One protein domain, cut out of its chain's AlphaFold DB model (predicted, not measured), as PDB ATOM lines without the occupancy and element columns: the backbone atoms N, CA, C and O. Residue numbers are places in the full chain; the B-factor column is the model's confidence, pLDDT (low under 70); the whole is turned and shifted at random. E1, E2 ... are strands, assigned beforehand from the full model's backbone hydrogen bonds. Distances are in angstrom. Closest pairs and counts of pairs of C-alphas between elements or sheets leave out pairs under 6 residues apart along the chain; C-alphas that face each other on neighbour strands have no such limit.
ATOM      1  N   VAL A 592     167.387 148.145 101.676       85.56
ATOM      2  CA  VAL A 592     166.985 147.746 100.319       85.56
ATOM      3  C   VAL A 592     167.776 148.588  99.320       85.56
ATOM      4  O   VAL A 592     167.738 149.816  99.392       85.56
ATOM      5  N   LEU A 593     168.481 147.946  98.394       90.06
ATOM      6  CA  LEU A 593     169.319 148.597  97.388       90.06
ATOM      7  C   LEU A 593     168.900 148.175  95.976       90.06
ATOM      8  O   LEU A 593     168.373 147.082  95.765       90.06
ATOM      9  N   ALA A 594     169.173 149.027  94.982       88.12
ATOM     10  CA  ALA A 594     169.114 148.599  93.584       88.12
ATOM     11  C   ALA A 594     170.015 147.365  93.400       88.12
ATOM     12  O   ALA A 594     171.087 147.312  93.997       88.12
ATOM     13  N   GLY A 595     169.559 146.378  92.636       88.75
ATOM     14  CA  GLY A 595     170.168 145.061  92.463       88.75
ATOM     15  C   GLY A 595     169.622 143.967  93.380       88.75
ATOM     16  O   GLY A 595     169.791 142.785  93.079       88.75
ATOM     17  N   ASP A 596     168.909 144.318  94.454       93.00
ATOM     18  CA  ASP A 596     168.270 143.319  95.312       93.00
ATOM     19  C   ASP A 596     167.157 142.560  94.604       93.00
ATOM     20  O   ASP A 596     166.479 143.079  93.718       93.00
ATOM     21  N   VAL A 597     166.954 141.314  95.021       92.06
ATOM     22  CA  VAL A 597     165.881 140.467  94.516       92.06
ATOM     23  C   VAL A 597     164.685 140.594  95.442       92.06
ATOM     24  O   VAL A 597     164.709 140.180  96.596       92.06
ATOM     25  N   VAL A 598     163.597 141.128  94.915       90.88
ATOM     26  CA  VAL A 598     162.312 141.183  95.596       90.88
ATOM     27  C   VAL A 598     161.528 139.927  95.268       90.88
ATOM     28  O   VAL A 598     161.337 139.571  94.104       90.88
ATOM     29  N   VAL A 599     161.036 139.270  96.309       91.69
ATOM     30  CA  VAL A 599     160.105 138.155  96.216       91.69
ATOM     31  C   VAL A 599     158.772 138.610  96.790       91.69
ATOM     32  O   VAL A 599     158.711 139.119  97.908       91.69
ATOM     33  N   VAL A 600     157.695 138.430  96.033       89.94
ATOM     34  CA  VAL A 600     156.347 138.772  96.497       89.94
ATOM     35  C   VAL A 600     155.822 137.636  97.378       89.94
ATOM     36  O   VAL A 600     155.704 136.501  96.913       89.94
ATOM     37  N   TYR A 601     155.498 137.917  98.641       86.88
ATOM     38  CA  TYR A 601     155.026 136.916  99.614       86.88
ATOM     39  C   TYR A 601     153.504 136.891  99.781       86.88
ATOM     40  O   TYR A 601     152.963 135.951 100.362       86.88
ATOM     41  N   SER A 602     152.798 137.892  99.256       82.31
ATOM     42  CA  SER A 602     151.354 138.041  99.421       82.31
ATOM     43  C   SER A 602     150.707 138.671  98.174       82.31
ATOM     44  O   SER A 602     151.363 139.318  97.359       82.31
ATOM     45  N   GLY A 603     149.412 138.415  97.968       84.44
ATOM     46  CA  GLY A 603     148.656 138.944  96.829       84.44
ATOM     47  C   GLY A 603     148.771 138.135  95.521       84.44
ATOM     48  O   GLY A 603     149.273 137.010  95.501       84.44
ATOM     49  N   PRO A 604     148.263 138.678  94.395       80.69
ATOM     50  CA  PRO A 604     148.115 137.949  93.127       80.69
ATOM     51  C   PRO A 604     149.441 137.606  92.434       80.69
ATOM     52  O   PRO A 604     149.454 136.804  91.500       80.69
ATOM     53  N   TYR A 605     150.547 138.199  92.883       81.50
ATOM     54  CA  TYR A 605     151.885 137.971  92.342       81.50
ATOM     55  C   TYR A 605     152.763 137.120  93.269       81.50
ATOM     56  O   TYR A 605     153.970 137.072  93.062       81.50
ATOM     57  N   ILE A 606     152.185 136.438  94.267       91.19
ATOM     58  CA  ILE A 606     152.929 135.590  95.207       91.19
ATOM     59  C   ILE A 606     153.890 134.623  94.491       91.19
ATOM     60  O   ILE A 606     153.550 133.983  93.492       91.19
ATOM     61  N   GLY A 607     155.121 134.545  94.992       89.06
ATOM     62  CA  GLY A 607     156.202 133.727  94.445       89.06
ATOM     63  C   GLY A 607     156.894 134.315  93.211       89.06
ATOM     64  O   GLY A 607     157.876 133.738  92.742       89.06
ATOM     65  N   LYS A 608     156.434 135.454  92.672       90.69
ATOM     66  CA  LYS A 608     157.176 136.167  91.625       90.69
ATOM     67  C   LYS A 608     158.429 136.803  92.216       90.69
ATOM     68  O   LYS A 608     158.407 137.331  93.327       90.69
ATOM     69  N   ARG A 609     159.512 136.724  91.444       92.38
ATOM     70  CA  ARG A 609     160.819 137.303  91.749       92.38
ATOM     71  C   ARG A 609     161.129 138.390  90.727       92.38
ATOM     72  O   ARG A 609     160.874 138.185  89.540       92.38
ATOM     73  N   GLY A 610     161.680 139.505  91.181       88.31
ATOM     74  CA  GLY A 610     162.171 140.587  90.332       88.31
ATOM     75  C   GLY A 610     163.405 141.231  90.949       88.31
ATOM     76  O   GLY A 610     163.600 141.129  92.156       88.31
ATOM     77  N   THR A 611     164.233 141.869  90.133       88.25
ATOM     78  CA  THR A 611     165.392 142.637  90.605       88.25
ATOM     79  C   THR A 611     165.013 144.112  90.686       88.25
ATOM     80  O   THR A 611     164.347 144.620  89.787       88.25
ATOM     81  N   ILE A 612     165.415 144.804  91.749       86.94
ATOM     82  CA  ILE A 612     165.198 146.247  91.891       86.94
ATOM     83  C   ILE A 612     166.143 146.972  90.935       86.94
ATOM     84  O   ILE A 612     167.346 146.986  91.162       86.94
ATOM     85  N   GLU A 613     165.641 147.590  89.871       80.06
ATOM     86  CA  GLU A 613     166.513 148.315  88.937       80.06
ATOM     87  C   GLU A 613     166.927 149.696  89.471       80.06
ATOM     88  O   GLU A 613     168.074 150.106  89.293       80.06
ATOM     89  N   TRP A 614     166.032 150.392  90.180       75.62
ATOM     90  CA  TRP A 614     166.291 151.686  90.817       75.62
ATOM     91  C   TRP A 614     165.386 151.899  92.038       75.62
ATOM     92  O   TRP A 614     164.315 151.306  92.146       75.62
ATOM     93  N   ILE A 615     165.803 152.780  92.951       74.88
ATOM     94  CA  ILE A 615     165.013 153.205  94.115       74.88
ATOM     95  C   ILE A 615     164.813 154.713  94.016       74.88
ATOM     96  O   ILE A 615     165.783 155.468  93.961       74.88
ATOM     97  N   THR A 616     163.559 155.161  93.991       63.47
ATOM     98  CA  THR A 616     163.237 156.587  94.065       63.47
ATOM     99  C   THR A 616     163.025 157.002  95.527       63.47
ATOM    100  O   THR A 616     162.378 156.272  96.281       63.47
ATOM    101  N   PRO A 617     163.513 158.185  95.954       51.16
ATOM    102  CA  PRO A 617     163.317 158.688  97.321       51.16
ATOM    103  C   PRO A 617     161.842 158.845  97.717       51.16
ATOM    104  O   PRO A 617     161.516 158.881  98.899       51.16
ATOM    105  N   ASP A 618     160.962 158.948  96.718       49.94
ATOM    106  CA  ASP A 618     159.537 159.216  96.886       49.94
ATOM    107  C   ASP A 618     158.694 157.920  97.008       49.94
ATOM    108  O   ASP A 618     157.471 157.992  97.078       49.94
ATOM    109  N   GLY A 619     159.322 156.733  97.078       44.91
ATOM    110  CA  GLY A 619     158.661 155.486  97.496       44.91
ATOM    111  C   GLY A 619     157.505 155.015  96.606       44.91
ATOM    112  O   GLY A 619     156.606 154.327  97.083       44.91
ATOM    113  N   MET A 620     157.492 155.374  95.320       39.50
ATOM    114  CA  MET A 620     156.458 154.913  94.393       39.50
ATOM    115  C   MET A 620     156.774 153.511  93.864       39.50
ATOM    116  O   MET A 620     157.194 153.335  92.731       39.50
ATOM    117  N   VAL A 621     156.511 152.497  94.685       42.75
ATOM    118  CA  VAL A 621     156.062 151.196  94.179       42.75
ATOM    119  C   VAL A 621     154.675 150.968  94.764       42.75
ATOM    120  O   VAL A 621     154.476 151.042  95.971       42.75
ATOM    121  N   LEU A 622     153.689 150.703  93.905       48.84
ATOM    122  CA  LEU A 622     152.277 150.508  94.272       48.84
ATOM    123  C   LEU A 622     152.013 149.126  94.919       48.84
ATOM    124  O   LEU A 622     150.919 148.577  94.800       48.84
ATOM    125  N   MET A 623     153.026 148.551  95.570       53.28
ATOM    126  CA  MET A 623     152.950 147.348  96.394       53.28
ATOM    127  C   MET A 623     153.375 147.722  97.807       53.28
ATOM    128  O   MET A 623     154.426 148.332  97.997       53.28
ATOM    129  N   ASP A 624     152.546 147.369  98.784       57.88
ATOM    130  CA  ASP A 624     152.854 147.591 100.190       57.88
ATOM    131  C   ASP A 624     154.163 146.857 100.518       57.88
ATOM    132  O   ASP A 624     154.291 145.661 100.248       57.88
ATOM    133  N   LEU A 625     155.155 147.557 101.079       60.44
ATOM    134  CA  LEU A 625     156.467 146.969 101.407       60.44
ATOM    135  C   LEU A 625     156.340 145.752 102.342       60.44
ATOM    136  O   LEU A 625     157.225 144.904 102.373       60.44
ATOM    137  N   TYR A 626     155.221 145.637 103.065       64.69
ATOM    138  CA  TYR A 626     154.892 144.499 103.925       64.69
ATOM    139  C   TYR A 626     154.603 143.192 103.167       64.69
ATOM    140  O   TYR A 626     154.671 142.123 103.771       64.69
ATOM    141  N   ASP A 627     154.314 143.257 101.864       77.94
ATOM    142  CA  ASP A 627     154.073 142.086 101.011       77.94
ATOM    143  C   ASP A 627     155.337 141.609 100.277       77.94
ATOM    144  O   ASP A 627     155.298 140.625  99.526       77.94
ATOM    145  N   LEU A 628     156.458 142.306 100.476       84.38
ATOM    146  CA  LEU A 628     157.714 142.086  99.777       84.38
ATOM    147  C   LEU A 628     158.782 141.580 100.745       84.38
ATOM    148  O   LEU A 628     158.996 142.124 101.824       84.38
ATOM    149  N   HIS A 629     159.499 140.548 100.328       88.62
ATOM    150  CA  HIS A 629     160.720 140.106 100.986       88.62
ATOM    151  C   HIS A 629     161.887 140.422 100.070       88.62
ATOM    152  O   HIS A 629     161.910 139.999  98.911       88.62
ATOM    153  N   VAL A 630     162.854 141.156 100.597       88.56
ATOM    154  CA  VAL A 630     164.032 141.574  99.849       88.56
ATOM    155  C   VAL A 630     165.179 140.632 100.191       88.56
ATOM    156  O   VAL A 630     165.593 140.520 101.341       88.56
ATOM    157  N   GLU A 631     165.669 139.922  99.185       91.19
ATOM    158  CA  GLU A 631     166.890 139.129  99.236       91.19
ATOM    159  C   GLU A 631     168.034 139.972  98.644       91.19
ATOM    160  O   GLU A 631     167.855 140.554  97.571       91.19
ATOM    161  N   PRO A 632     169.216 140.035  99.283       88.81
ATOM    162  CA  PRO A 632     170.389 140.649  98.674       88.81
ATOM    163  C   PRO A 632     170.671 140.069  97.288       88.81
ATOM    164  O   PRO A 632     170.485 138.865  97.077       88.81
TER     165      PRO A 632
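This is residues 592 to 632 of the 845 residues of an uncharacterized protein of Scleroderma citrinum Foug A (UniProt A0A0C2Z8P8). There is little regular structure here: a small sheet of three short strands, and a wide loop, residues 612 to 627, that leaves one edge strand and folds back to the other, with residues 617 to 622 sticking out. The printed part has 41 residues, of which only 11 are in the strands E1, E2 and E3, in that order, with no named helix; the class is all strand. The sheet's order is E2, E1, E3, antiparallel. The whole is compact, with a radius of gyration of the C-alphas of 9.8 A and spans of 25 by 20 by 13 A.

Find C-alpha 597 at (165.881, 140.467, 94.516); from there E1, residues 597 to 600, runs 9.9 A. E2, residues 609 to 611, covers 7.1 A. E3, residues 628 to 631, runs 9.7 A to C-alpha 631 at (166.890, 139.129, 99.236).

Start at E1, the inner strand. E2 forms a hairpin with it, antiparallel at 145 degrees; N 598 and O 610, 2.8 A apart, are within hydrogen-bond range. E3 is antiparallel to E1 at 151 degrees, with N 597 and O 631 within range at 2.8 A. The edge strands E2 and E3 are apart.

The farthest C-alphas, of Gly 607 and Pro 617, are 26.1 A apart. The printed part has no cut; the link from E2 to E3 is long, 16 residues. Look for pLDDT under 70 at residues 616 to 626.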